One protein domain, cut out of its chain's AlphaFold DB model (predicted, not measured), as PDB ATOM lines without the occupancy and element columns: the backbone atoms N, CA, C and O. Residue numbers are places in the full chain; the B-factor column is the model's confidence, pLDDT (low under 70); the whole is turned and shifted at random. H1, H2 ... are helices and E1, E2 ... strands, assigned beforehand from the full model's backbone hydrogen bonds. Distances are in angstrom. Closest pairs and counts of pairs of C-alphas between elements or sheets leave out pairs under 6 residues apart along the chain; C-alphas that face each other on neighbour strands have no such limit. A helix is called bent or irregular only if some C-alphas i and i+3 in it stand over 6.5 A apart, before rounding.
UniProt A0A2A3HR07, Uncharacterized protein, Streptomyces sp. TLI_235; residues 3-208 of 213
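Overview. This is residues 3 to 208 of the 213 residues of an uncharacterized protein of Streptomyces sp. TLI_235 (UniProt A0A2A3HR07). Two helices, H1 and H5, lie side by side; a strongly twisted sheet of eight strands curls round H1, and a smaller sheet of four strands packs on H5 and one end of H1. H2 lies on the large sheet's other face, the tip of the E1 and E2 hairpin makes one end of the longest axis, and residues 178 to 183 stick out at the other. The printed part has 206 residues, with five named helices and twelve named strands in the order E1 E2 E3 E4 H1 E5 E6 H2 E7 H3 H4 E8 E9 H5 E10 E11 E12, class mixed. The sheets, E7 E1 E2 E5 E6 E9 E8 E11 and E3 E4 E12 E10, are both mixed; the whole is compact, radius of gyration of the C-alphas 16.5 A, spanning 56 by 41 by 36 A.

Arrangement. E1, residues 3 to 12, and E2, residues 15 to 22, form a hairpin, with N 8 and O 19, 2.8 A apart, and N 10 and O 17, 2.9 A apart, within hydrogen-bond range. E3, residues 29 to 33, and E4, residues 37 to 42, form another (N 30 and O 41, 2.9 A). The large sheet curls round H1, residues 44 to 59. E5, residues 63 to 67, is parallel to E2 (N 66 and O 20, 2.8 A) and forms a hairpin with E6, residues 85 to 90 (N 65 and O 88, 2.8 A); the closest C-alphas of H1 and E6 are those of Ala 57 and Leu 89, 6.2 A. H2, residues 97 to 105, is on the opposite face from H1, three layers with helices on both faces; its Leu 103 is closest to Leu 12 of E1, C-alphas 6.6 A apart. E7, residues 111 to 116, an edge strand, is antiparallel to E1 (N 5 and O 113, 2.8 A). H4, residues 129 to 133, is on neither sheet. E8, residues 141 to 145, and E9, residues 149 to 154, form a hairpin (N 142 and O 153, 2.8 A); E9 is parallel to E6 (N 87 and O 150, 2.8 A). H5, residues 156 to 179, touches H1 at a shallow tilt of 11 degrees, opposite ways, closest C-alphas Ala 58 and Ala 156, 4.0 A. H3, residues 119 to 123, touches residues 160 to 167 of H5 alone (C-alphas of Leu 122 and Asp 164, 7.3 A). E12, residues 202 to 207, is parallel to E4 (N 40 and O 204, 2.8 A) and antiparallel to E10, residues 187 to 190 (N 190 and O 203, 2.9 A). H5 lies over E12 and E10, height over the sheet 7.3 A, on the same face as H1: two layers, helices on one face. E11, residues 197 to 199, is parallel to E8 (N 198 and O 141, 2.8 A). Every O i to N i+4 pair is within range in H1, against 3 of 5 in H2, 14 of 20 in H5 and 0 of 1 in H3 and H4, which each have 1 of 2 O i to N i+3 pairs.

Along the chain. E1 begins at C-alpha 3 (50.212, -31.645, 59.399) and is 27.1 A long; E2 is 23.2 A, H1 23.1 A and H5 35.4 A. H5 begins at C-alpha 156 (44.275, -48.765, 57.458) and has a kink of 41 degrees near residue 173. H2 and H5 are irregular: C-alphas 98 and 101 are 7.2 A apart, 171 and 174 7.1 A. E12 ends at C-alpha 207 (51.697, -33.203, 39.049).

Size, cuts and confidence. The farthest C-alphas, of Ala 14 and Ala 182, are 56.8 A apart. The printed part has no cut. The long link, residues 68 to 84, joins E5 to E6. Mean pLDDT of the printed part is 93.4; residue 124 alone is under 70.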
ATOM      1  N   LEU A   3      51.326 -32.057  60.242       96.25
ATOM      2  CA  LEU A   3      50.212 -31.645  59.399       96.25
ATOM      3  C   LEU A   3      49.282 -30.699  60.173       96.25
ATOM      4  O   LEU A   3      48.597 -31.148  61.098       96.25
ATOM      5  N   PRO A   4      49.233 -29.403  59.820       97.88
ATOM      6  CA  PRO A   4      48.260 -28.473  60.377       97.88
ATOM      7  C   PRO A   4      46.847 -28.869  59.944       97.88
ATOM      8  O   PRO A   4      46.510 -28.855  58.760       97.88
ATOM      9  N   ILE A   5      45.999 -29.193  60.913       98.56
ATOM     10  CA  ILE A   5      44.627 -29.644  60.686       98.56
ATOM     11  C   ILE A   5      43.629 -28.828  61.500       98.56
ATOM     12  O   ILE A   5      43.969 -28.084  62.423       98.56
ATOM     13  N   ARG A   6      42.359 -28.999  61.164       98.44
ATOM     14  CA  ARG A   6      41.223 -28.496  61.920       98.44
ATOM     15  C   ARG A   6      40.283 -29.656  62.198       98.44
ATOM     16  O   ARG A   6      39.935 -30.409  61.291       98.44
ATOM     17  N   VAL A   7      39.909 -29.822  63.460       98.56
ATOM     18  CA  VAL A   7      39.051 -30.916  63.913       98.56
ATOM     19  C   VAL A   7      37.686 -30.362  64.281       98.56
ATOM     20  O   VAL A   7      37.567 -29.432  65.072       98.56
ATOM     21  N   HIS A   8      36.649 -30.943  63.700       98.50
ATOM     22  CA  HIS A   8      35.259 -30.606  63.946       98.50
ATOM     23  C   HIS A   8      34.583 -31.799  64.613       98.50
ATOM     24  O   HIS A   8      34.770 -32.940  64.191       98.50
ATOM     25  N   THR A   9      33.764 -31.519  65.616       97.62
ATOM     26  CA  THR A   9      32.875 -32.501  66.228       97.62
ATOM     27  C   THR A   9      31.455 -32.131  65.835       97.62
ATOM     28  O   THR A   9      31.017 -31.010  66.089       97.62
ATOM     29  N   VAL A  10      30.757 -33.036  65.149       97.69
ATOM     30  CA  VAL A  10      29.434 -32.776  64.571       97.69
ATOM     31  C   VAL A  10      28.460 -33.845  65.028       97.69
ATOM     32  O   VAL A  10      28.680 -35.033  64.799       97.69
ATOM     33  N   ARG A  11      27.347 -33.427  65.631       96.25
ATOM     34  CA  ARG A  11      26.282 -34.339  66.048       96.25
ATOM     35  C   ARG A  11      25.193 -34.447  64.981       96.25
ATOM     36  O   ARG A  11      24.663 -33.436  64.512       96.25
ATOM     37  N   LEU A  12      24.845 -35.681  64.626       94.88
ATOM     38  CA  LEU A  12      23.839 -36.016  63.620       94.88
ATOM     39  C   LEU A  12      22.887 -37.093  64.162       94.88
ATOM     40  O   LEU A  12      23.155 -38.299  64.097       94.88
ATOM     41  N   GLY A  13      21.761 -36.651  64.718       91.44
ATOM     42  CA  GLY A  13      20.884 -37.509  65.513       91.44
ATOM     43  C   GLY A  13      21.570 -37.929  66.818       91.44
ATOM     44  O   GLY A  13      22.095 -37.090  67.551       91.44
ATOM     45  N   ALA A  14      21.587 -39.232  67.103       92.12
ATOM     46  CA  ALA A  14      22.237 -39.783  68.295       92.12
ATOM     47  C   ALA A  14      23.763 -39.949  68.157       92.12
ATOM     48  O   ALA A  14      24.441 -40.175  69.155       92.12
ATOM     49  N   GLN A  15      24.299 -39.848  66.937       95.44
ATOM     50  CA  GLN A  15      25.709 -40.113  66.647       95.44
ATOM     51  C   GLN A  15      26.513 -38.817  66.589       95.44
ATOM     52  O   GLN A  15      26.034 -37.786  66.116       95.44
ATOM     53  N   GLU A  16      27.754 -38.894  67.053       96.88
ATOM     54  CA  GLU A  16      28.739 -37.828  66.951       96.88
ATOM     55  C   GLU A  16      29.854 -38.253  65.997       96.88
ATOM     56  O   GLU A  16      30.360 -39.373  66.069       96.88
ATOM     57  N   TYR A  17      30.233 -37.349  65.100       98.19
ATOM     58  CA  TYR A  17      31.266 -37.571  64.104       98.19
ATOM     59  C   TYR A  17      32.413 -36.592  64.294       98.19
ATOM     60  O   TYR A  17      32.216 -35.378  64.371       98.19
ATOM     61  N   ARG A  18      33.630 -37.136  64.286       98.38
ATOM     62  CA  ARG A  18      34.861 -36.359  64.191       98.38
ATOM     63  C   ARG A  18      35.226 -36.175  62.720       98.38
ATOM     64  O   ARG A  18      35.465 -37.157  62.019       98.38
ATOM     65  N   VAL A  19      35.298 -34.928  62.268       98.69
ATOM     66  CA  VAL A  19      35.719 -34.557  60.910       98.69
ATOM     67  C   VAL A  19      37.037 -33.801  60.988       98.69
ATOM     68  O   VAL A  19      37.152 -32.824  61.722       98.69
ATOM     69  N   ILE A  20      38.031 -34.237  60.231       98.75
ATOM     70  CA  ILE A  20      39.335 -33.589  60.116       98.75
ATOM     71  C   ILE A  20      39.413 -32.896  58.761       98.75
ATOM     72  O   ILE A  20      39.034 -33.484  57.753       98.75
ATOM     73  N   ARG A  21      39.930 -31.672  58.730       98.44
ATOM     74  CA  ARG A  21      40.251 -30.933  57.503       98.44
ATOM     75  C   ARG A  21      41.703 -30.458  57.535       98.44
ATOM     76  O   ARG A  21      42.214 -30.234  58.637       98.44
ATOM     77  N   PRO A  22      42.361 -30.245  56.381       98.06
ATOM     78  CA  PRO A  22      43.568 -29.426  56.363       98.06
ATOM     79  C   PRO A  22      43.245 -28.039  56.939       98.06
ATOM     80  O   PRO A  22      42.140 -27.516  56.764       98.06
ATOM     81  N   ARG A  23      44.178 -27.453  57.698       97.12
ATOM     82  CA  ARG A  23      43.969 -26.128  58.304       97.12
ATOM     83  C   ARG A  23      43.926 -25.026  57.247       97.12
ATOM     84  O   ARG A  23      43.166 -24.074  57.412       97.12
ATOM     85  N   HIS A  24      44.774 -25.155  56.234       95.50
ATOM     86  CA  HIS A  24      44.910 -24.229  55.119       95.50
ATOM     87  C   HIS A  24      44.177 -24.795  53.901       95.50
ATOM     88  O   HIS A  24      44.079 -26.017  53.754       95.50
ATOM     89  N   ALA A  25      43.627 -23.914  53.067       94.44
ATOM     90  CA  ALA A  25      43.036 -24.326  51.802       94.44
ATOM     91  C   ALA A  25      44.131 -24.909  50.899       94.44
ATOM     92  O   ALA A  25      45.245 -24.393  50.862       94.44
ATOM     93  N   LEU A  26      43.814 -25.993  50.194       96.44
ATOM     94  CA  LEU A  26      44.709 -26.583  49.202       96.44
ATOM     95  C   LEU A  26      44.344 -26.000  47.842       96.44
ATOM     96  O   LEU A  26      43.701 -26.675  47.054       96.44
ATOM     97  N   GLU A  27      44.665 -24.729  47.608       94.94
ATOM     98  CA  GLU A  27      44.216 -23.980  46.417       94.94
ATOM     99  C   GLU A  27      44.672 -24.635  45.104       94.94
ATOM    100  O   GLU A  27      43.962 -24.594  44.105       94.94
ATOM    101  N   ARG A  28      45.825 -25.309  45.147       96.25
ATOM    102  CA  ARG A  28      46.457 -26.023  44.032       96.25
ATOM    103  C   ARG A  28      46.225 -27.532  44.097       96.25
ATOM    104  O   ARG A  28      47.145 -28.341  43.975       96.25
ATOM    105  N   ALA A  29      44.976 -27.901  44.358       97.56
ATOM    106  CA  ALA A  29      44.493 -29.274  44.361       97.56
ATOM    107  C   ALA A  29      43.112 -29.324  43.715       97.56
ATOM    108  O   ALA A  29      42.204 -28.632  44.168       97.56
ATOM    109  N   VAL A  30      42.920 -30.157  42.703       97.62
ATOM    110  CA  VAL A  30      41.620 -30.351  42.047       97.62
ATOM    111  C   VAL A  30      41.383 -31.841  41.882       97.62
ATOM    112  O   VAL A  30      42.328 -32.599  41.693       97.62
ATOM    113  N   LEU A  31      40.123 -32.256  41.984       98.12
ATOM    114  CA  LEU A  31      39.669 -33.610  41.696       98.12
ATOM    115  C   LEU A  31      38.426 -33.510  40.818       98.12
ATOM    116  O   LEU A  31      37.431 -32.927  41.244       98.12
ATOM    117  N   LEU A  32      38.488 -34.073  39.617       97.56
ATOM    118  CA  LEU A  32      37.402 -34.084  38.649       97.56
ATOM    119  C   LEU A  32      36.871 -35.505  38.461       97.56
ATOM    120  O   LEU A  32      37.623 -36.475  38.344       97.56
ATOM    121  N   ASP A  33      35.551 -35.605  38.424       96.25
ATOM    122  CA  ASP A  33      34.827 -36.780  37.976       96.25
ATOM    123  C   ASP A  33      34.820 -36.811  36.445       96.25
ATOM    124  O   ASP A  33      34.191 -35.963  35.806       96.25
ATOM    125  N   GLN A  34      35.548 -37.763  35.864       91.31
ATOM    126  CA  GLN A  34      35.620 -37.968  34.421       91.31
ATOM    127  C   GLN A  34      35.311 -39.432  34.096       91.31
ATOM    128  O   GLN A  34      35.551 -40.329  34.902       91.31
ATOM    129  N   ASP A  35      34.730 -39.677  32.922       79.81
ATOM    130  CA  ASP A  35      33.991 -40.907  32.590       79.81
ATOM    131  C   ASP A  35      34.666 -42.201  33.107       79.81
ATOM    132  O   ASP A  35      34.133 -42.901  33.974       79.81
ATOM    133  N   HIS A  36      35.919 -42.444  32.707       78.19
ATOM    134  CA  HIS A  36      36.679 -43.643  33.087       78.19
ATOM    135  C   HIS A  36      37.574 -43.495  34.329       78.19
ATOM    136  O   HIS A  36      37.955 -44.506  34.924       78.19
ATOM    137  N   PHE A  37      37.885 -42.268  34.751       87.56
ATOM    138  CA  PHE A  37      38.846 -41.989  35.817       87.56
ATOM    139  C   PHE A  37      38.404 -40.824  36.694       87.56
ATOM    140  O   PHE A  37      37.880 -39.814  36.238       87.56
ATOM    141  N   LEU A  38      38.700 -40.942  37.981       95.81
ATOM    142  CA  LEU A  38      38.753 -39.784  38.856       95.81
ATOM    143  C   LEU A  38      40.128 -39.149  38.641       95.81
ATOM    144  O   LEU A  38      41.140 -39.783  38.940       95.81
ATOM    145  N   ASN A  39      40.179 -37.941  38.090       96.62
ATOM    146  CA  ASN A  39      41.440 -37.280  37.759       96.62
ATOM    147  C   ASN A  39      41.735 -36.168  38.753       96.62
ATOM    148  O   ASN A  39      40.892 -35.310  39.008       96.62
ATOM    149  N   GLY A  40      42.929 -36.191  39.330       97.06
ATOM    150  CA  GLY A  40      43.389 -35.179  40.259       97.06
ATOM    151  C   GLY A  40      44.626 -34.457  39.751       97.06
ATOM    152  O   GLY A  40      45.554 -35.099  39.271       97.06
ATOM    153  N   TRP A  41      44.653 -33.139  39.926       97.50
ATOM    154  CA  TRP A  41      45.808 -32.286  39.640       97.50
ATOM    155  C   TRP A  41      46.292 -31.651  40.929       97.50
ATOM    156  O   TRP A  41      45.499 -31.086  41.691       97.50
ATOM    157  N   PHE A  42      47.597 -31.737  41.169       97.44
ATOM    158  CA  PHE A  42      48.195 -31.295  42.420       97.44
ATOM    159  C   PHE A  42      49.549 -30.650  42.172       97.44
ATOM    160  O   PHE A  42      50.392 -31.202  41.463       97.44
ATOM    161  N   ASP A  43      49.803 -29.528  42.837       96.31
ATOM    162  CA  ASP A  43      51.181 -29.089  43.005       96.31
ATOM    163  C   ASP A  43      51.911 -29.934  44.066       96.31
ATOM    164  O   ASP A  43      51.371 -30.861  44.687       96.31
ATOM    165  N   ARG A  44      53.182 -29.598  44.294       96.62
ATOM    166  CA  ARG A  44      54.030 -30.304  45.254       96.62
ATOM    167  C   ARG A  44      53.454 -30.294  46.673       96.62
ATOM    168  O   ARG A  44      53.546 -31.303  47.378       96.62
ATOM    169  N   GLU A  45      52.949 -29.152  47.128       96.44
ATOM    170  CA  GLU A  45      52.485 -28.979  48.504       96.44
ATOM    171  C   GLU A  45      51.137 -29.672  48.723       96.44
ATOM    172  O   GLU A  45      50.964 -30.386  49.718       96.44
ATOM    173  N   ALA A  46      50.222 -29.531  47.767       97.56
ATOM    174  CA  ALA A  46      48.937 -30.205  47.738       97.56
ATOM    175  C   ALA A  46      49.097 -31.726  47.741       97.56
ATOM    176  O   ALA A  46      48.534 -32.392  48.616       97.56
ATOM    177  N   ALA A  47      49.916 -32.279  46.837       97.88
ATOM    178  CA  ALA A  47      50.162 -33.718  46.764       97.88
ATOM    179  C   ALA A  47      50.757 -34.247  48.078       97.88
ATOM    180  O   ALA A  47      50.257 -35.216  48.654       97.88
ATOM    181  N   ARG A  48      51.764 -33.556  48.632       97.00
ATOM    182  CA  ARG A  48      52.367 -33.932  49.921       97.00
ATOM    183  C   ARG A  48      51.346 -33.907  51.059       97.00
ATOM    184  O   ARG A  48      51.333 -34.806  51.902       97.00
ATOM    185  N   THR A  49      50.504 -32.880  51.090       97.69
ATOM    186  CA  THR A  49      49.476 -32.713  52.118       97.69
ATOM    187  C   THR A  49      48.413 -33.803  52.024       97.69
ATOM    188  O   THR A  49      48.067 -34.396  53.044       97.69
ATOM    189  N   ILE A  50      47.937 -34.126  50.819       97.94
ATOM    190  CA  ILE A  50      46.937 -35.179  50.604       97.94
ATOM    191  C   ILE A  50      47.505 -36.559  50.940       97.94
ATOM    192  O   ILE A  50      46.832 -37.314  51.641       97.94
ATOM    193  N   GLY A  51      48.758 -36.858  50.577       97.38
ATOM    194  CA  GLY A  51      49.439 -38.080  51.031       97.38
ATOM    195  C   GLY A  51      49.485 -38.183  52.561       97.38
ATOM    196  O   GLY A  51      49.187 -39.227  53.142       97.38
ATOM    197  N   GLY A  52      49.733 -37.061  53.243       97.44
ATOM    198  CA  GLY A  52      49.622 -36.963  54.699       97.44
ATOM    199  C   GLY A  52      48.223 -37.205  55.255       97.44
ATOM    200  O   GLY A  52      48.069 -37.882  56.270       97.44
ATOM    201  N   LEU A  53      47.195 -36.667  54.602       98.25
ATOM    202  CA  LEU A  53      45.795 -36.887  54.976       98.25
ATOM    203  C   LEU A  53      45.381 -38.354  54.773       98.25
ATOM    204  O   LEU A  53      44.619 -38.875  55.587       98.25
ATOM    205  N   TRP A  54      45.937 -39.030  53.763       97.56
ATOM    206  CA  TRP A  54      45.800 -40.475  53.543       97.56
ATOM    207  C   TRP A  54      46.351 -41.280  54.726       97.56
ATOM    208  O   TRP A  54      45.632 -42.077  55.331       97.56
ATOM    209  N   LEU A  55      47.590 -41.000  55.144       97.38
ATOM    210  CA  LEU A  55      48.196 -41.621  56.331       97.38
ATOM    211  C   LEU A  55      47.421 -41.297  57.616       97.38
ATOM    212  O   LEU A  55      47.221 -42.156  58.479       97.38
ATOM    213  N   LEU A  56      46.919 -40.066  57.744       97.50
ATOM    214  CA  LEU A  56      46.099 -39.677  58.886       97.50
ATOM    215  C   LEU A  56      44.778 -40.459  58.940       97.50
ATOM    216  O   LEU A  56      44.356 -40.843  60.037       97.50
ATOM    217  N   ALA A  57      44.148 -40.725  57.792       97.94
ATOM    218  CA  ALA A  57      42.961 -41.573  57.701       97.94
ATOM    219  C   ALA A  57      43.267 -43.011  58.153       97.94
ATOM    220  O   ALA A  57      42.500 -43.572  58.939       97.94
ATOM    221  N   ALA A  58      44.434 -43.558  57.783       96.06
ATOM    222  CA  ALA A  58      44.883 -44.876  58.243       96.06
ATOM    223  C   ALA A  58      44.988 -44.981  59.777       96.06
ATOM    224  O   ALA A  58      44.738 -46.038  60.358       96.06
ATOM    225  N   ARG A  59      45.347 -43.881  60.450       94.88
ATOM    226  CA  ARG A  59      45.495 -43.809  61.917       94.88
ATOM    227  C   ARG A  59      44.234 -43.370  62.655       94.88
ATOM    228  O   ARG A  59      44.200 -43.417  63.883       94.88
ATOM    229  N   SER A  60      43.210 -42.925  61.932       95.81
ATOM    230  CA  SER A  60      42.020 -42.299  62.511       95.81
ATOM    231  C   SER A  60      40.743 -43.062  62.145       95.81
ATOM    232  O   SER A  60      39.844 -42.479  61.538       95.81
ATOM    233  N   PRO A  61      40.583 -44.339  62.560       96.12
ATOM    234  CA  PRO A  61      39.460 -45.173  62.124       96.12
ATOM    235  C   PRO A  61      38.080 -44.672  62.580       96.12
ATOM    236  O   PRO A  61      37.051 -45.138  62.100       96.12
ATOM    237  N   ARG A  62      38.046 -43.713  63.511       97.12
ATOM    238  CA  ARG A  62      36.830 -43.080  64.042       97.12
ATOM    239  C   ARG A  62      36.643 -41.649  63.535       97.12
ATOM    240  O   ARG A  62      36.145 -40.790  64.261       97.12
ATOM    241  N   SER A  63      37.144 -41.323  62.349       98.25
ATOM    242  CA  SER A  63      37.054 -39.966  61.800       98.25
ATOM    243  C   SER A  63      36.833 -39.968  60.295       98.25
ATOM    244  O   SER A  63      37.270 -40.878  59.597       98.25
ATOM    245  N   LEU A  64      36.173 -38.917  59.815       98.75
ATOM    246  CA  LEU A  64      36.149 -38.557  58.403       98.75
ATOM    247  C   LEU A  64      37.274 -37.553  58.152       98.75
ATOM    248  O   LEU A  64      37.377 -36.568  58.883       98.75
ATOM    249  N   VAL A  65      38.094 -37.758  57.130       98.81
ATOM    250  CA  VAL A  65      39.073 -36.765  56.673       98.81
ATOM    251  C   VAL A  65      38.523 -36.116  55.414       98.81
ATOM    252  O   VAL A  65      38.416 -36.767  54.386       98.81
ATOM    253  N   HIS A  66      38.131 -34.851  55.505       98.75
ATOM    254  CA  HIS A  66      37.515 -34.098  54.421       98.75
ATOM    255  C   HIS A  66      38.495 -33.091  53.818       98.75
ATOM    256  O   HIS A  66      39.033 -32.237  54.526       98.75
ATOM    257  N   VAL A  67      38.660 -33.149  52.501       98.62
ATOM    258  CA  VAL A  67      39.506 -32.265  51.702       98.62
ATOM    259  C   VAL A  67      38.591 -31.407  50.814       98.62
ATOM    260  O   VAL A  67      38.056 -31.915  49.825       98.62
ATOM    261  N   PRO A  68      38.333 -30.139  51.197       97.75
ATOM    262  CA  PRO A  68      37.435 -29.250  50.465       97.75
ATOM    263  C   PRO A  68      38.144 -28.643  49.247       97.75
ATOM    264  O   PRO A  68      38.777 -27.598  49.380       97.75
ATOM    265  N   ILE A  69      38.069 -29.300  48.091       97.94
ATOM    266  CA  ILE A  69      38.802 -28.901  46.872       97.94
ATOM    267  C   ILE A  69      37.904 -28.699  45.648       97.94
ATOM    268  O   ILE A  69      38.373 -28.201  44.631       97.94
ATOM    269  N   ARG A  70      36.595 -28.976  45.740       96.88
ATOM    270  CA  ARG A  70      35.670 -28.810  44.599       96.88
ATOM    271  C   ARG A  70      35.532 -27.373  44.093       96.88
ATOM    272  O   ARG A  70      35.018 -27.152  43.008       96.88
ATOM    273  N   GLY A  71      35.845 -26.396  44.944       95.38
ATOM    274  CA  GLY A  71      35.714 -24.972  44.626       95.38
ATOM    275  C   GLY A  71      36.974 -24.374  44.009       95.38
ATOM    276  O   GLY A  71      36.972 -23.191  43.684       95.38
ATOM    277  N   ASN A  72      38.043 -25.161  43.896       95.81
ATOM    278  CA  ASN A  72      39.299 -24.699  43.338       95.81
ATOM    279  C   ASN A  72      39.207 -24.623  41.818       95.81
ATOM    280  O   ASN A  72      38.500 -25.404  41.178       95.81
ATOM    281  N   ARG A  73      39.944 -23.676  41.240       93.00
ATOM    282  CA  ARG A  73      40.014 -23.523  39.793       93.00
ATOM    283  C   ARG A  73      40.943 -24.596  39.207       93.00
ATOM    284  O   ARG A  73      42.071 -24.708  39.684       93.00
ATOM    285  N   PRO A  74      40.507 -25.369  38.198       92.81
ATOM    286  CA  PRO A  74      41.378 -26.312  37.502       92.81
ATOM    287  C   PRO A  74      42.511 -25.602  36.743       92.81
ATOM    288  O   PRO A  74      42.324 -24.460  36.308       92.81
ATOM    289  N   PRO A  75      43.677 -26.255  36.566       91.81
ATOM    290  CA  PRO A  75      44.695 -25.776  35.636       91.81
ATOM    291  C   PRO A  75      44.165 -25.814  34.194       91.81
ATOM    292  O   PRO A  75      43.235 -26.558  33.888       91.81
ATOM    293  N   GLU A  76      44.765 -25.030  33.294       87.38
ATOM    294  CA  GLU A  76      44.324 -24.955  31.888       87.38
ATOM    295  C   GLU A  76      44.439 -26.293  31.148       87.38
ATOM    296  O   GLU A  76      43.683 -26.555  30.218       87.38
ATOM    297  N   SER A  77      45.367 -27.153  31.575       83.75
ATOM    298  CA  SER A  77      45.559 -28.492  31.018       83.75
ATOM    299  C   SER A  77      44.497 -29.503  31.453       83.75
ATOM    300  O   SER A  77      44.432 -30.593  30.882       83.75
ATOM    301  N   ALA A  78      43.680 -29.190  32.464       87.94
ATOM    302  CA  ALA A  78      42.671 -30.119  32.943       87.94
ATOM    303  C   ALA A  78      41.534 -30.252  31.925       87.94
ATOM    304  O   ALA A  78      40.952 -29.267  31.472       87.94
ATOM    305  N   ALA A  79      41.184 -31.495  31.606       82.62
ATOM    306  CA  ALA A  79      40.006 -31.785  30.800       82.62
ATOM    307  C   ALA A  79      38.704 -31.467  31.568       82.62
ATOM    308  O   ALA A  79      38.693 -31.363  32.795       82.62
ATOM    309  N   GLU A  80      37.588 -31.354  30.846       88.94
ATOM    310  CA  GLU A  80      36.267 -31.105  31.438       88.94
ATOM    311  C   GLU A  80      35.827 -32.247  32.366       88.94
ATOM    312  O   GLU A  80      36.027 -33.423  32.062       88.94
ATOM    313  N   GLY A  81      35.209 -31.915  33.499       93.12
ATOM    314  CA  GLY A  81      34.690 -32.890  34.454       93.12
ATOM    315  C   GLY A  81      34.015 -32.222  35.648       93.12
ATOM    316  O   GLY A  81      34.174 -31.021  35.873       93.12
ATOM    317  N   GLU A  82      33.265 -33.001  36.426       95.88
ATOM    318  CA  GLU A  82      32.553 -32.467  37.592       95.88
ATOM    319  C   GLU A  82      33.504 -32.357  38.794       95.88
ATOM    320  O   GLU A  82      34.058 -33.371  39.227       95.88
ATOM    321  N   PRO A  83      33.713 -31.166  39.377       97.31
ATOM    322  CA  PRO A  83      34.638 -31.012  40.488       97.31
ATOM    323  C   PRO A  83      34.091 -31.625  41.784       97.31
ATOM    324  O   PRO A  83      32.944 -31.406  42.187       97.31
ATOM    325  N   LEU A  84      34.946 -32.366  42.487       98.50
ATOM    326  CA  LEU A  84      34.604 -33.110  43.695       98.50
ATOM    327  C   LEU A  84      35.439 -32.667  44.898       98.50
ATOM    328  O   LEU A  84      36.639 -32.430  44.807       98.50
ATOM    329  N   ASP A  85      34.804 -32.633  46.071       98.69
ATOM    330  CA  ASP A  85      35.538 -32.727  47.334       98.69
ATOM    331  C   ASP A  85      35.992 -34.180  47.526       98.69
ATOM    332  O   ASP A  85      35.446 -35.103  46.919       98.69
ATOM    333  N   LEU A  86      36.914 -34.408  48.454       98.81
ATOM    334  CA  LEU A  86      37.348 -35.750  48.829       98.81
ATOM    335  C   LEU A  86      37.055 -36.015  50.308       98.81
ATOM    336  O   LEU A  86      37.329 -35.180  51.170       98.81
ATOM    337  N   VAL A  87      36.526 -37.195  50.621       98.81
ATOM    338  CA  VAL A  87      36.378 -37.699  51.988       98.81
ATOM    339  C   VAL A  87      37.013 -39.076  52.104       98.81
ATOM    340  O   VAL A  87      36.616 -40.017  51.422       98.81
ATOM    341  N   LEU A  88      37.963 -39.203  53.024       98.75
ATOM    342  CA  LEU A  88      38.589 -40.463  53.403       98.75
ATOM    343  C   LEU A  88      37.973 -40.944  54.714       98.75
ATOM    344  O   LEU A  88      37.845 -40.170  55.669       98.75
ATOM    345  N   LEU A  89      37.606 -42.217  54.784       98.12
ATOM    346  CA  LEU A  89      37.104 -42.810  56.015       98.12
ATOM    347  C   LEU A  89      37.451 -44.287  56.112       98.12
ATOM    348  O   LEU A  89      37.490 -45.014  55.120       98.12
ATOM    349  N   HIS A  90      37.659 -44.736  57.343       98.00
ATOM    350  CA  HIS A  90      37.820 -46.152  57.612       98.00
ATOM    351  C   HIS A  90      36.468 -46.870  57.535       98.00
ATOM    352  O   HIS A  90      35.470 -46.375  58.066       98.00
ATOM    353  N   HIS A  91      36.432 -48.062  56.940       95.81
ATOM    354  CA  HIS A  91      35.195 -48.828  56.769       95.81
ATOM    355  C   HIS A  91      34.491 -49.125  58.101       95.81
ATOM    356  O   HIS A  91      33.267 -49.167  58.148       95.81
ATOM    357  N   SER A  92      35.218 -49.267  59.215       95.25
ATOM    358  CA  SER A  92      34.605 -49.498  60.536       95.25
ATOM    359  C   SER A  92      33.746 -48.333  61.039       95.25
ATOM    360  O   SER A  92      32.969 -48.526  61.968       95.25
ATOM    361  N   LEU A  93      33.881 -47.130  60.466       96.00
ATOM    362  CA  LEU A  93      33.046 -45.984  60.828       96.00
ATOM    363  C   LEU A  93      31.605 -46.137  60.316       96.00
ATOM    364  O   LEU A  93      30.708 -45.510  60.873       96.00
ATOM    365  N   GLN A  94      31.386 -46.950  59.270       94.81
ATOM    366  CA  GLN A  94      30.066 -47.232  58.680       94.81
ATOM    367  C   GLN A  94      29.243 -45.958  58.393       94.81
ATOM    368  O   GLN A  94      28.016 -45.942  58.496       94.81
ATOM    369  N   PHE A  95      29.920 -44.855  58.056       97.12
ATOM    370  CA  PHE A  95      29.250 -43.601  57.736       97.12
ATOM    371  C   PHE A  95      28.548 -43.716  56.385       97.12
ATOM    372  O   PHE A  95      29.178 -44.049  55.386       97.12
ATOM    373  N   ALA A  96      27.256 -43.396  56.346       96.44
ATOM    374  CA  ALA A  96      26.470 -43.406  55.118       96.44
ATOM    375  C   ALA A  96      26.709 -42.116  54.303       96.44
ATOM    376  O   ALA A  96      26.294 -41.044  54.762       96.44
ATOM    377  N   PRO A  97      27.283 -42.183  53.082       97.19
ATOM    378  CA  PRO A  97      27.561 -40.995  52.266       97.19
ATOM    379  C   PRO A  97      26.331 -40.127  51.965       97.19
ATOM    380  O   PRO A  97      26.440 -38.907  51.882       97.19
ATOM    381  N   ALA A  98      25.131 -40.714  51.899       96.75
ATOM    382  CA  ALA A  98      23.874 -39.974  51.736       96.75
ATOM    383  C   ALA A  98      23.631 -38.917  52.838       96.75
ATOM    384  O   ALA A  98      22.983 -37.899  52.597       96.75
ATOM    385  N   ARG A  99      24.190 -39.112  54.042       97.06
ATOM    386  CA  ARG A  99      24.090 -38.162  55.166       97.06
ATOM    387  C   ARG A  99      25.124 -37.037  55.096       97.06
ATOM    388  O   ARG A  99      25.132 -36.147  55.948       97.06
ATOM    389  N   TRP A 100      25.997 -37.050  54.089       97.94
ATOM    390  CA  TRP A 100      27.099 -36.106  53.966       97.94
ATOM    391  C   TRP A 100      26.649 -34.660  53.872       97.94
ATOM    392  O   TRP A 100      27.200 -33.814  54.566       97.94
ATOM    393  N   LYS A 101      25.634 -34.360  53.054       97.25
ATOM    394  CA  LYS A 101      25.146 -32.984  52.891       97.25
ATOM    395  C   LYS A 101      24.699 -32.390  54.231       97.25
ATOM    396  O   LYS A 101      25.033 -31.246  54.527       97.25
ATOM    397  N   GLU A 102      24.000 -33.183  55.044       97.44
ATOM    398  CA  GLU A 102      23.515 -32.780  56.367       97.44
ATOM    399  C   GLU A 102      24.666 -32.592  57.366       97.44
ATOM    400  O   GLU A 102      24.756 -31.552  58.017       97.44
ATOM    401  N   LEU A 103      25.586 -33.562  57.450       97.75
ATOM    402  CA  LEU A 103      26.777 -33.454  58.296       97.75
ATOM    403  C   LEU A 103      27.630 -32.245  57.892       97.75
ATOM    404  O   LEU A 103      28.071 -31.480  58.752       97.75
ATOM    405  N   ARG A 104      27.816 -32.043  56.581       96.94
ATOM    406  CA  ARG A 104      28.646 -30.972  56.034       96.94
ATOM    407  C   ARG A 104      28.106 -29.592  56.413       96.94
ATOM    408  O   ARG A 104      28.884 -28.719  56.785       96.94
ATOM    409  N   ALA A 105      26.786 -29.415  56.353       96.25
ATOM    410  CA  ALA A 105      26.108 -28.161  56.682       96.25
ATOM    411  C   ALA A 105      26.182 -27.785  58.175       96.25
ATOM    412  O   ALA A 105      26.036 -26.616  58.517       96.25
ATOM    413  N   ARG A 106      26.417 -28.756  59.066       96.50
ATOM    414  CA  ARG A 106      26.479 -28.550  60.523       96.50
ATOM    415  C   ARG A 106      27.894 -28.312  61.061       96.50
ATOM    416  O   ARG A 106      28.061 -28.125  62.265       96.50
ATOM    417  N   MET A 107      28.928 -28.351  60.219       95.25
ATOM    418  CA  MET A 107      30.291 -28.066  60.676       95.25
ATOM    419  C   MET A 107      30.453 -26.585  61.012       95.25
ATOM    420  O   MET A 107      30.352 -25.729  60.140       95.25
ATOM    421  N   GLY A 108      30.779 -26.299  62.273       92.50
ATOM    422  CA  GLY A 108      31.218 -24.973  62.704       92.50
ATOM    423  C   GLY A 108      32.701 -24.713  62.420       92.50
ATOM    424  O   GLY A 108      33.347 -25.424  61.649       92.50
ATOM    425  N   ALA A 109      33.273 -23.730  63.120       92.69
ATOM    426  CA  ALA A 109      34.656 -23.290  62.929       92.69
ATOM    427  C   ALA A 109      35.718 -24.364  63.226       92.69
ATOM    428  O   ALA A 109      36.822 -24.260  62.707       92.69
ATOM    429  N   GLY A 110      35.417 -25.388  64.031       96.56
ATOM    430  CA  GLY A 110      36.374 -26.432  64.418       96.56
ATOM    431  C   GLY A 110      37.562 -25.916  65.242       96.56
ATOM    432  O   GLY A 110      37.760 -24.714  65.418       96.56
ATOM    433  N   VAL A 111      38.376 -26.843  65.741       98.12
ATOM    434  CA  VAL A 111      39.530 -26.565  66.606       98.12
ATOM    435  C   VAL A 111      40.826 -26.799  65.823       98.12
ATOM    436  O   VAL A 111      40.995 -27.888  65.264       98.12
ATOM    437  N   PRO A 112      41.745 -25.819  65.746       98.12
ATOM    438  CA  PRO A 112      43.037 -26.018  65.103       98.12
ATOM    439  C   PRO A 112      43.889 -27.005  65.909       98.12
ATOM    440  O   PRO A 112      44.000 -26.897  67.128       98.12
ATOM    441  N   GLN A 113      44.506 -27.961  65.221       98.00
ATOM    442  CA  GLN A 113      45.416 -28.950  65.793       98.00
ATOM    443  C   GLN A 113      46.576 -29.213  64.825       98.00
ATOM    444  O   GLN A 113      46.560 -28.782  63.673       98.00
ATOM    445  N   THR A 114      47.599 -29.919  65.292       97.88
ATOM    446  CA  THR A 114      48.666 -30.449  64.434       97.88
ATOM    447  C   THR A 114      48.714 -31.954  64.629       97.88
ATOM    448  O   THR A 114      48.758 -32.416  65.765       97.88
ATOM    449  N   ALA A 115      48.662 -32.707  63.534       96.69
ATOM    450  CA  ALA A 115      48.878 -34.145  63.557       96.69
ATOM    451  C   ALA A 115      50.346 -34.445  63.246       96.69
ATOM    452  O   ALA A 115      50.875 -33.973  62.239       96.69
ATOM    453  N   ASP A 116      50.989 -35.245  64.089       94.38
ATOM    454  CA  ASP A 116      52.345 -35.723  63.846       94.38
ATOM    455  C   ASP A 116      52.285 -37.113  63.195       94.38
ATOM    456  O   ASP A 116      51.737 -38.069  63.749       94.38
ATOM    457  N   LEU A 117      52.833 -37.207  61.986       90.19
ATOM    458  CA  LEU A 117      52.950 -38.429  61.194       90.19
ATOM    459  C   LEU A 117      54.424 -38.866  61.206       90.19
ATOM    460  O   LEU A 117      55.265 -38.111  60.702       90.19
ATOM    461  N   PRO A 118      54.776 -40.020  61.797       84.50
ATOM    462  CA  PRO A 118      56.150 -40.513  61.841       84.50
ATOM    463  C   PRO A 118      56.765 -40.635  60.447       84.50
ATOM    464  O   PRO A 118      56.085 -40.997  59.491       84.50
ATOM    465  N   GLU A 119      58.062 -40.359  60.325       75.81
ATOM    466  CA  GLU A 119      58.770 -40.462  59.043       75.81
ATOM    467  C   GLU A 119      58.781 -41.890  58.489       75.81
ATOM    468  O   GLU A 119      58.634 -42.068  57.286       75.81
ATOM    469  N   ALA A 120      58.819 -42.899  59.365       72.38
ATOM    470  CA  ALA A 120      58.697 -44.305  58.981       72.38
ATOM    471  C   ALA A 120      57.400 -44.618  58.209       72.38
ATOM    472  O   ALA A 120      57.378 -45.538  57.401       72.38
ATOM    473  N   GLU A 121      56.325 -43.853  58.419       74.56
ATOM    474  CA  GLU A 121      55.071 -44.040  57.679       74.56
ATOM    475  C   GLU A 121      55.095 -43.403  56.285       74.56
ATOM    476  O   GLU A 121      54.278 -43.762  55.446       74.56
ATOM    477  N   LEU A 122      56.031 -42.487  56.016       73.19
ATOM    478  CA  LEU A 122      56.204 -41.854  54.701       73.19
ATOM    479  C   LEU A 122      56.950 -42.745  53.699       73.19
ATOM    480  O   LEU A 122      57.106 -42.352  52.543       73.19
ATOM    481  N   ALA A 123      57.490 -43.872  54.166       70.06
ATOM    482  CA  ALA A 123      58.167 -44.851  53.329       70.06
ATOM    483  C   ALA A 123      57.208 -45.904  52.750       70.06
ATOM    484  O   ALA A 123      57.644 -46.648  51.882       70.06
ATOM    485  N   GLY A 124      55.955 -45.955  53.234       65.81
ATOM    486  CA  GLY A 124      54.960 -46.957  52.851       65.81
ATOM    487  C   GLY A 124      55.375 -48.395  53.217       65.81
ATOM    488  O   GLY A 124      56.558 -48.716  53.311       65.81
ATOM    489  N   PRO A 125      54.436 -49.315  53.491       72.75
ATOM    490  CA  PRO A 125      54.764 -50.734  53.424       72.75
ATOM    491  C   PRO A 125      54.978 -51.137  51.961       72.75
ATOM    492  O   PRO A 125      54.287 -50.628  51.075       72.75
ATOM    493  N   GLU A 126      55.885 -52.084  51.709       75.44
ATOM    494  CA  GLU A 126      55.992 -52.654  50.370       75.44
ATOM    495  C   GLU A 126      54.681 -53.381  50.026       75.44
ATOM    496  O   GLU A 126      54.156 -54.120  50.870       75.44
ATOM    497  N   PRO A 127      54.097 -53.143  48.841       78.00
ATOM    498  CA  PRO A 127      52.764 -53.640  48.571       78.00
ATOM    499  C   PRO A 127      52.769 -55.159  48.331       78.00
ATOM    500  O   PRO A 127      53.505 -55.659  47.482       78.00
ATOM    501  N   ASP A 128      51.921 -55.903  49.049       81.00
ATOM    502  CA  ASP A 128      51.772 -57.354  48.861       81.00
ATOM    503  C   ASP A 128      50.809 -57.647  47.701       81.00
ATOM    504  O   ASP A 128      49.604 -57.851  47.875       81.00
ATOM    505  N   TYR A 129      51.351 -57.610  46.483       80.88
ATOM    506  CA  TYR A 129      50.579 -57.811  45.256       80.88
ATOM    507  C   TYR A 129      49.962 -59.211  45.142       80.88
ATOM    508  O   TYR A 129      48.895 -59.349  44.540       80.88
ATOM    509  N   GLU A 130      50.601 -60.238  45.711       81.31
ATOM    510  CA  GLU A 130      50.060 -61.599  45.685       81.31
ATOM    511  C   GLU A 130      48.849 -61.713  46.612       81.31
ATOM    512  O   GLU A 130      47.801 -62.208  46.185       81.31
ATOM    513  N   ALA A 131      48.921 -61.133  47.818       82.06
ATOM    514  CA  ALA A 131      47.792 -61.124  48.741       82.06
ATOM    515  C   ALA A 131      46.519 -60.536  48.115       82.06
ATOM    516  O   ALA A 131      45.426 -61.059  48.331       82.06
ATOM    517  N   ARG A 132      46.638 -59.494  47.282       81.06
ATOM    518  CA  ARG A 132      45.483 -58.822  46.650       81.06
ATOM    519  C   ARG A 132      44.699 -59.680  45.674       81.06
ATOM    520  O   ARG A 132      43.506 -59.424  45.466       81.06
ATOM    521  N   ARG A 133      45.363 -60.661  45.060       78.12
ATOM    522  CA  ARG A 133      44.755 -61.584  44.093       78.12
ATOM    523  C   ARG A 133      43.871 -62.619  44.779       78.12
ATOM    524  O   ARG A 133      42.998 -63.196  44.133       78.12
ATOM    525  N   HIS A 134      44.057 -62.830  46.081       80.38
ATOM    526  CA  HIS A 134      43.231 -63.735  46.861       80.38
ATOM    527  C   HIS A 134      41.834 -63.152  47.103       80.38
ATOM    528  O   HIS A 134      41.641 -61.948  47.309       80.38
ATOM    529  N   ARG A 135      40.824 -64.026  47.082       77.19
ATOM    530  CA  ARG A 135      39.413 -63.641  47.255       77.19
ATOM    531  C   ARG A 135      39.138 -63.125  48.670       77.19
ATOM    532  O   ARG A 135      38.186 -62.376  48.892       77.19
ATOM    533  N   GLU A 136      39.971 -63.532  49.614       83.50
ATOM    534  CA  GLU A 136      39.911 -63.208  51.029       83.50
ATOM    535  C   GLU A 136      40.440 -61.803  51.327       83.50
ATOM    536  O   GLU A 136      40.160 -61.287  52.407       83.50
ATOM    537  N   TYR A 137      41.147 -61.160  50.389       83.69
ATOM    538  CA  TYR A 137      41.710 -59.829  50.593       83.69
ATOM    539  C   TYR A 137      40.609 -58.773  50.748       83.69
ATOM    540  O   TYR A 137      39.828 -58.512  49.826       83.69
ATOM    541  N   ARG A 138      40.535 -58.168  51.939       85.19
ATOM    542  CA  ARG A 138      39.495 -57.191  52.309       85.19
ATOM    543  C   ARG A 138      39.992 -55.753  52.381       85.19
ATOM    544  O   ARG A 138      39.163 -54.853  52.494       85.19
ATOM    545  N   ASP A 139      41.298 -55.525  52.292       90.62
ATOM    546  CA  ASP A 139      41.911 -54.202  52.415       90.62
ATOM    547  C   ASP A 139      41.788 -53.396  51.114       90.62
ATOM    548  O   ASP A 139      42.765 -53.031  50.470       90.62
ATOM    549  N   ARG A 140      40.543 -53.144  50.699       91.81
ATOM    550  CA  ARG A 140      40.200 -52.462  49.449       91.81
ATOM    551  C   ARG A 140      39.408 -51.190  49.716       91.81
ATOM    552  O   ARG A 140      38.707 -51.064  50.721       91.81
ATOM    553  N   PHE A 141      39.482 -50.263  48.774       95.81
ATOM    554  CA  PHE A 141      38.639 -49.086  48.728       95.81
ATOM    555  C   PHE A 141      37.285 -49.388  48.107       95.81
ATOM    556  O   PHE A 141      37.177 -50.017  47.054       95.81
ATOM    557  N   HIS A 142      36.257 -48.843  48.738       96.00
ATOM    558  CA  HIS A 142      34.926 -48.701  48.192       96.00
ATOM    559  C   HIS A 142      34.683 -47.226  47.890       96.00
ATOM    560  O   HIS A 142      34.751 -46.383  48.796       96.00
ATOM    561  N   GLN A 143      34.412 -46.922  46.623       96.56
ATOM    562  CA  GLN A 143      34.132 -45.564  46.177       96.56
ATOM    563  C   GLN A 143      32.636 -45.276  46.156       96.56
ATOM    564  O   GLN A 143      31.814 -46.135  45.821       96.56
ATOM    565  N   HIS A 144      32.285 -44.038  46.488       97.12
ATOM    566  CA  HIS A 144      30.928 -43.531  46.338       97.12
ATOM    567  C   HIS A 144      30.950 -42.019  46.129       97.12
ATOM    568  O   HIS A 144      31.624 -41.313  46.873       97.12
ATOM    569  N   VAL A 145      30.197 -41.503  45.160       97.12
ATOM    570  CA  VAL A 145      30.051 -40.055  44.961       97.12
ATOM    571  C   VAL A 145      28.709 -39.610  45.531       97.12
ATOM    572  O   VAL A 145      27.663 -40.127  45.149       97.12
ATOM    573  N   ALA A 146      28.728 -38.650  46.457       97.50
ATOM    574  CA  ALA A 146      27.518 -38.083  47.045       97.50
ATOM    575  C   ALA A 146      27.672 -36.583  47.317       97.50
ATOM    576  O   ALA A 146      28.604 -36.148  47.991       97.50
ATOM    577  N   ALA A 147      26.711 -35.786  46.837       97.19
ATOM    578  CA  ALA A 147      26.644 -34.337  47.053       97.19
ATOM    579  C   ALA A 147      27.927 -33.565  46.650       97.19
ATOM    580  O   ALA A 147      28.361 -32.659  47.377       97.19
ATOM    581  N   GLY A 148      28.510 -33.908  45.492       97.69
ATOM    582  CA  GLY A 148      29.739 -33.295  44.965       97.69
ATOM    583  C   GLY A 148      30.976 -33.659  45.787       97.69
ATOM    584  O   GLY A 148      31.780 -32.795  46.134       97.69
ATOM    585  N   THR A 149      31.060 -34.911  46.234       98.75
ATOM    586  CA  THR A 149      32.144 -35.408  47.085       98.75
ATOM    587  C   THR A 149      32.404 -36.877  46.788       98.75
ATOM    588  O   THR A 149      31.480 -37.688  46.873       98.75
ATOM    589  N   LEU A 150      33.655 -37.211  46.483       98.50
ATOM    590  CA  LEU A 150      34.146 -38.579  46.414       98.50
ATOM    591  C   LEU A 150      34.415 -39.102  47.825       98.50
ATOM    592  O   LEU A 150      35.199 -38.527  48.576       98.50
ATOM    593  N   PHE A 151      33.815 -40.234  48.162       98.62
ATOM    594  CA  PHE A 151      34.127 -41.011  49.351       98.62
ATOM    595  C   PHE A 151      35.078 -42.141  48.985       98.62
ATOM    596  O   PHE A 151      34.732 -42.993  48.173       98.62
ATOM    597  N   MET A 152      36.234 -42.172  49.638       98.06
ATOM    598  CA  MET A 152      37.168 -43.293  49.640       98.06
ATOM    599  C   MET A 152      37.035 -44.015  50.983       98.06
ATOM    600  O   MET A 152      37.618 -43.594  51.986       98.06
ATOM    601  N   THR A 153      36.233 -45.081  51.019       98.25
ATOM    602  CA  THR A 153      36.055 -45.910  52.222       98.25
ATOM    603  C   THR A 153      37.026 -47.078  52.172       98.25
ATOM    604  O   THR A 153      36.891 -47.923  51.296       98.25
ATOM    605  N   GLY A 154      37.991 -47.150  53.085       96.62
ATOM    606  CA  GLY A 154      39.033 -48.183  53.051       96.62
ATOM    607  C   GLY A 154      39.444 -48.678  54.428       96.62
ATOM    608  O   GLY A 154      38.844 -48.316  55.441       96.62
ATOM    609  N   SER A 155      40.465 -49.525  54.471       94.88
ATOM    610  CA  SER A 155      41.102 -49.985  55.705       94.88
ATOM    611  C   SER A 155      42.422 -49.251  55.949       94.88
ATOM    612  O   SER A 155      42.949 -48.569  55.066       94.88
ATOM    613  N   ALA A 156      42.978 -49.371  57.155       94.19
ATOM    614  CA  ALA A 156      44.275 -48.765  57.458       94.19
ATOM    615  C   ALA A 156      45.410 -49.252  56.525       94.19
ATOM    616  O   ALA A 156      46.171 -48.398  56.069       94.19
ATOM    617  N   PRO A 157      45.533 -50.556  56.190       92.31
ATOM    618  CA  PRO A 157      46.484 -51.014  55.175       92.31
ATOM    619  C   PRO A 157      46.294 -50.345  53.808       92.31
ATOM    620  O   PRO A 157      47.257 -49.792  53.285       92.31
ATOM    621  N   ALA A 158      45.060 -50.289  53.289       92.94
ATOM    622  CA  ALA A 158      44.769 -49.676  51.988       92.94
ATOM    623  C   ALA A 158      45.204 -48.201  51.931       92.94
ATOM    624  O   ALA A 158      45.828 -47.754  50.965       92.94
ATOM    625  N   PHE A 159      44.922 -47.436  52.994       95.62
ATOM    626  CA  PHE A 159      45.368 -46.046  53.106       95.62
ATOM    627  C   PHE A 159      46.892 -45.916  53.220       95.62
ATOM    628  O   PHE A 159      47.467 -45.038  52.587       95.62
ATOM    629  N   ARG A 160      47.577 -46.757  54.002       93.44
ATOM    630  CA  ARG A 160      49.044 -46.666  54.107       93.44
ATOM    631  C   ARG A 160      49.716 -46.934  52.773       93.44
ATOM    632  O   ARG A 160      50.528 -46.132  52.331       93.44
ATOM    633  N   GLU A 161      49.325 -48.025  52.136       90.88
ATOM    634  CA  GLU A 161      49.901 -48.477  50.878       90.88
ATOM    635  C   GLU A 161      49.711 -47.451  49.749       90.88
ATOM    636  O   GLU A 161      50.657 -47.091  49.057       90.88
ATOM    637  N   THR A 162      48.498 -46.916  49.590       94.00
ATOM    638  CA  THR A 162      48.206 -45.989  48.485       94.00
ATOM    639  C   THR A 162      48.636 -44.547  48.740       94.00
ATOM    640  O   THR A 162      48.668 -43.747  47.803       94.00
ATOM    641  N   SER A 163      49.018 -44.201  49.975       95.19
ATOM    642  CA  SER A 163      49.533 -42.862  50.292       95.19
ATOM    643  C   SER A 163      50.791 -42.508  49.491       95.19
ATOM    644  O   SER A 163      50.974 -41.349  49.107       95.19
ATOM    645  N   ASP A 164      51.599 -43.517  49.156       92.56
ATOM    646  CA  ASP A 164      52.842 -43.363  48.407       92.56
ATOM    647  C   ASP A 164      52.630 -42.773  47.014       92.56
ATOM    648  O   ASP A 164      53.498 -42.051  46.536       92.56
ATOM    649  N   ARG A 165      51.462 -42.970  46.385       95.25
ATOM    650  CA  ARG A 165      51.168 -42.390  45.063       95.25
ATOM    651  C   ARG A 165      51.180 -40.862  45.099       95.25
ATOM    652  O   ARG A 165      51.789 -40.223  44.249       95.25
ATOM    653  N   PHE A 166      50.589 -40.273  46.136       97.00
ATOM    654  CA  PHE A 166      50.613 -38.824  46.345       97.00
ATOM    655  C   PHE A 166      52.002 -38.324  46.752       97.00
ATOM    656  O   PHE A 166      52.455 -37.270  46.299       97.00
ATOM    657  N   LEU A 167      52.692 -39.072  47.618       95.75
ATOM    658  CA  LEU A 167      54.031 -38.702  48.075       95.75
ATOM    659  C   LEU A 167      55.070 -38.797  46.950       95.75
ATOM    660  O   LEU A 167      56.011 -38.001  46.933       95.75
ATOM    661  N   ASP A 168      54.896 -39.726  46.015       95.38
ATOM    662  CA  ASP A 168      55.726 -39.882  44.828       95.38
ATOM    663  C   ASP A 168      55.533 -38.714  43.852       95.38
ATOM    664  O   ASP A 168      56.516 -38.058  43.503       95.38
ATOM    665  N   VAL A 169      54.280 -38.352  43.543       97.69
ATOM    666  CA  VAL A 169      53.930 -37.136  42.779       97.69
ATOM    667  C   VAL A 169      54.601 -35.899  43.383       97.69
ATOM    668  O   VAL A 169      55.294 -35.160  42.683       97.69
ATOM    669  N   ALA A 170      54.507 -35.714  44.703       96.94
ATOM    670  CA  ALA A 170      55.139 -34.586  45.389       96.94
ATOM    671  C   ALA A 170      56.682 -34.619  45.364       96.94
ATOM    672  O   ALA A 170      57.343 -33.576  45.435       96.94
ATOM    673  N   ARG A 171      57.286 -35.812  45.344       96.12
ATOM    674  CA  ARG A 171      58.743 -35.988  45.433       96.12
ATOM    675  C   ARG A 171      59.415 -35.881  44.071       96.12
ATOM    676  O   ARG A 171      60.471 -35.260  43.979       96.12
ATOM    677  N   ARG A 172      58.826 -36.499  43.048       96.75
ATOM    678  CA  ARG A 172      59.441 -36.708  41.732       96.75
ATOM    679  C   ARG A 172      58.887 -35.784  40.652       96.75
ATOM    680  O   ARG A 172      59.666 -35.371  39.795       96.75
ATOM    681  N   GLY A 173      57.618 -35.381  40.745       96.81
ATOM    682  CA  GLY A 173      56.965 -34.486  39.782       96.81
ATOM    683  C   GLY A 173      57.775 -33.228  39.438       96.81
ATOM    684  O   GLY A 173      58.110 -33.044  38.267       96.81
ATOM    685  N   PRO A 174      58.216 -32.422  40.429       96.56
ATOM    686  CA  PRO A 174      58.967 -31.195  40.159       96.56
ATOM    687  C   PRO A 174      60.279 -31.418  39.396       96.56
ATOM    688  O   PRO A 174      60.670 -30.602  38.567       96.56
ATOM    689  N   ALA A 175      60.994 -32.507  39.692       96.06
ATOM    690  CA  ALA A 175      62.250 -32.818  39.015       96.06
ATOM    691  C   ALA A 175      62.000 -33.340  37.596       96.06
ATOM    692  O   ALA A 175      62.734 -32.981  36.677       96.06
ATOM    693  N   HIS A 176      60.950 -34.146  37.417       95.62
ATOM    694  CA  HIS A 176      60.586 -34.713  36.127       95.62
ATOM    695  C   HIS A 176      60.259 -33.626  35.103       95.62
ATOM    696  O   HIS A 176      60.880 -33.587  34.045       95.62
ATOM    697  N   ILE A 177      59.353 -32.700  35.425       93.88
ATOM    698  CA  ILE A 177      58.925 -31.690  34.445       93.88
ATOM    699  C   ILE A 177      60.059 -30.736  34.038       93.88
ATOM    700  O   ILE A 177      60.098 -30.265  32.906       93.88
ATOM    701  N   ARG A 178      61.036 -30.506  34.928       93.62
ATOM    702  CA  ARG A 178      62.238 -29.710  34.632       93.62
ATOM    703  C   ARG A 178      63.220 -30.458  33.739       93.62
ATOM    704  O   ARG A 178      63.883 -29.837  32.917       93.62
ATOM    705  N   ALA A 179      63.333 -31.772  33.921       94.94
ATOM    706  CA  ALA A 179      64.196 -32.620  33.106       94.94
ATOM    707  C   ALA A 179      63.610 -32.872  31.706       94.94
ATOM    708  O   ALA A 179      64.369 -33.011  30.748       94.94
ATOM    709  N   TYR A 180      62.279 -32.897  31.582       92.69
ATOM    710  CA  TYR A 180      61.566 -33.227  30.346       92.69
ATOM    711  C   TYR A 180      60.571 -32.125  29.931       92.69
ATOM    712  O   TYR A 180      59.374 -32.386  29.818       92.69
ATOM    713  N   PRO A 181      61.033 -30.892  29.637       89.44
ATOM    714  CA  PRO A 181      60.145 -29.761  29.347       89.44
ATOM    715  C   PRO A 181      59.315 -29.928  28.063       89.44
ATOM    716  O   PRO A 181      58.272 -29.302  27.922       89.44
ATOM    717  N   ALA A 182      59.747 -30.781  27.125       90.31
ATOM    718  CA  ALA A 182      58.989 -31.096  25.910       90.31
ATOM    719  C   ALA A 182      57.844 -32.105  26.140       90.31
ATOM    720  O   ALA A 182      57.026 -32.315  25.250       90.31
ATOM    721  N   SER A 183      57.801 -32.748  27.311       87.31
ATOM    722  CA  SER A 183      56.761 -33.700  27.711       87.31
ATOM    723  C   SER A 183      56.543 -33.609  29.231       87.31
ATOM    724  O   SER A 183      56.879 -34.553  29.952       87.31
ATOM    725  N   PRO A 184      56.025 -32.477  29.743       88.06
ATOM    726  CA  PRO A 184      55.977 -32.172  31.172       88.06
ATOM    727  C   PRO A 184      54.810 -32.886  31.879       88.06
ATOM    728  O   PRO A 184      54.014 -32.259  32.569       88.06
ATOM    729  N   HIS A 185      54.697 -34.203  31.709       93.12
ATOM    730  CA  HIS A 185      53.644 -35.017  32.309       93.12
ATOM    731  C   HIS A 185      54.249 -35.991  33.318       93.12
ATOM    732  O   HIS A 185      55.013 -36.885  32.957       93.12
ATOM    733  N   TYR A 186      53.899 -35.818  34.591       96.50
ATOM    734  CA  TYR A 186      54.261 -36.752  35.650       96.50
ATOM    735  C   TYR A 186      53.020 -37.144  36.434       96.50
ATOM    736  O   TYR A 186      52.373 -36.280  37.030       96.50
ATOM    737  N   CYS A 187      52.725 -38.438  36.484       96.31
ATOM    738  CA  CYS A 187      51.558 -38.939  37.182       96.31
ATOM    739  C   CYS A 187      51.828 -40.221  37.970       96.31
ATOM    740  O   CYS A 187      52.820 -40.926  37.772       96.31
ATOM    741  N   ALA A 188      50.912 -40.504  38.886       96.38
ATOM    742  CA  ALA A 188      50.770 -41.785  39.551       96.38
ATOM    743  C   ALA A 188      49.295 -42.184  39.550       96.38
ATOM    744  O   ALA A 188      48.409 -41.338  39.455       96.38
ATOM    745  N   GLU A 189      49.017 -43.473  39.715       94.38
ATOM    746  CA  GLU A 189      47.644 -43.970  39.721       94.38
ATOM    747  C   GLU A 189      47.381 -44.893  40.907       94.38
ATOM    748  O   GLU A 189      48.249 -45.653  41.338       94.38
ATOM    749  N   ILE A 190      46.149 -44.841  41.411       94.00
ATOM    750  CA  ILE A 190      45.522 -45.947  42.133       94.00
ATOM    751  C   ILE A 190      44.632 -46.649  41.112       94.00
ATOM    752  O   ILE A 190      43.468 -46.283  40.919       94.00
ATOM    753  N   HIS A 191      45.210 -47.607  40.394       89.31
ATOM    754  CA  HIS A 191      44.551 -48.209  39.243       89.31
ATOM    755  C   HIS A 191      43.564 -49.308  39.670       89.31
ATOM    756  O   HIS A 191      43.824 -50.096  40.580       89.31
ATOM    757  N   PHE A 192      42.417 -49.407  38.994       82.50
ATOM    758  CA  PHE A 192      41.363 -50.365  39.364       82.50
ATOM    759  C   PHE A 192      41.794 -51.835  39.193       82.50
ATOM    760  O   PHE A 192      41.290 -52.709  39.896       82.50
ATOM    761  N   LEU A 193      42.770 -52.114  38.318       84.38
ATOM    762  CA  LEU A 193      43.355 -53.456  38.148       84.38
ATOM    763  C   LEU A 193      44.356 -53.849  39.247       84.38
ATOM    764  O   LEU A 193      44.723 -55.017  39.330       84.38
ATOM    765  N   GLU A 194      44.784 -52.925  40.112       85.25
ATOM    766  CA  GLU A 194      45.730 -53.237  41.196       85.25
ATOM    767  C   GLU A 194      45.090 -54.028  42.346       85.25
ATOM    768  O   GLU A 194      45.775 -54.374  43.308       85.25
ATOM    769  N   GLY A 195      43.779 -54.293  42.289       85.50
ATOM    770  CA  GLY A 195      43.050 -55.046  43.312       85.50
ATOM    771  C   GLY A 195      42.815 -54.280  44.619       85.50
ATOM    772  O   GLY A 195      42.285 -54.855  45.567       85.50
ATOM    773  N   VAL A 196      43.176 -52.992  44.664       89.25
ATOM    774  CA  VAL A 196      43.000 -52.090  45.819       89.25
ATOM    775  C   VAL A 196      41.683 -51.319  45.787       89.25
ATOM    776  O   VAL A 196      41.314 -50.713  46.784       89.25
ATOM    777  N   ILE A 197      40.944 -51.352  44.676       91.81
ATOM    778  CA  ILE A 197      39.601 -50.770  44.545       91.81
ATOM    779  C   ILE A 197      38.621 -51.924  44.327       91.81
ATOM    780  O   ILE A 197      38.726 -52.661  43.353       91.81
ATOM    781  N   ALA A 198      37.677 -52.104  45.248       89.62
ATOM    782  CA  ALA A 198      36.656 -53.143  45.156       89.62
ATOM    783  C   ALA A 198      35.504 -52.741  44.225       89.62
ATOM    784  O   ALA A 198      35.001 -53.564  43.467       89.62
ATOM    785  N   ASN A 199      35.078 -51.479  44.295       87.06
ATOM    786  CA  ASN A 199      34.084 -50.888  43.407       87.06
ATOM    787  C   ASN A 199      34.401 -49.401  43.224       87.06
ATOM    788  O   ASN A 199      34.592 -48.675  44.203       87.06
ATOM    789  N   GLY A 200      34.450 -48.957  41.972       90.88
ATOM    790  CA  GLY A 200      34.844 -47.598  41.633       90.88
ATOM    791  C   GLY A 200      35.666 -47.536  40.356       90.88
ATOM    792  O   GLY A 200      35.710 -48.493  39.585       90.88
ATOM    793  N   ARG A 201      36.321 -46.397  40.163       92.75
ATOM    794  CA  ARG A 201      37.196 -46.082  39.032       92.75
ATOM    795  C   ARG A 201      38.617 -45.836  39.515       92.75
ATOM    796  O   ARG A 201      38.828 -45.529  40.690       92.75
ATOM    797  N   GLY A 202      39.574 -45.947  38.599       94.06
ATOM    798  CA  GLY A 202      40.952 -45.556  38.878       94.06
ATOM    799  C   GLY A 202      41.031 -44.093  39.318       94.06
ATOM    800  O   GLY A 202      40.236 -43.263  38.871       94.06
ATOM    801  N   LEU A 203      41.970 -43.797  40.213       96.06
ATOM    802  CA  LEU A 203      42.306 -42.433  40.608       96.06
ATOM    803  C   LEU A 203      43.653 -42.074  39.981       96.06
ATOM    804  O   LEU A 203      44.677 -42.607  40.408       96.06
ATOM    805  N   HIS A 204      43.642 -41.203  38.981       96.50
ATOM    806  CA  HIS A 204      44.842 -40.685  38.331       96.50
ATOM    807  C   HIS A 204      45.267 -39.378  39.008       96.50
ATOM    808  O   HIS A 204      44.434 -38.527  39.320       96.50
ATOM    809  N   LEU A 205      46.557 -39.260  39.316       96.81
ATOM    810  CA  LEU A 205      47.148 -38.189  40.114       96.81
ATOM    811  C   LEU A 205      48.261 -37.535  39.304       96.81
ATOM    812  O   LEU A 205      49.348 -38.094  39.187       96.81
ATOM    813  N   GLU A 206      48.011 -36.345  38.784       96.62
ATOM    814  CA  GLU A 206      48.952 -35.603  37.956       96.62
ATOM    815  C   GLU A 206      49.628 -34.482  38.754       96.62
ATOM    816  O   GLU A 206      48.990 -33.739  39.508       96.62
ATOM    817  N   TYR A 207      50.944 -34.355  38.577       97.31
ATOM    818  CA  TYR A 207      51.697 -33.203  39.049       97.31
ATOM    819  C   TYR A 207      51.474 -32.002  38.124       97.31
ATOM    820  O   TYR A 207      51.704 -32.098  36.922       97.31
ATOM    821  N   CYS A 208      51.126 -30.851  38.697       94.75
ATOM    822  CA  CYS A 208      50.923 -29.607  37.961       94.75
ATOM    823  C   CYS A 208      51.567 -28.422  38.702       94.75
ATOM    824  O   CYS A 208      51.169 -28.092  39.823       94.75
TER     825      CYS A 208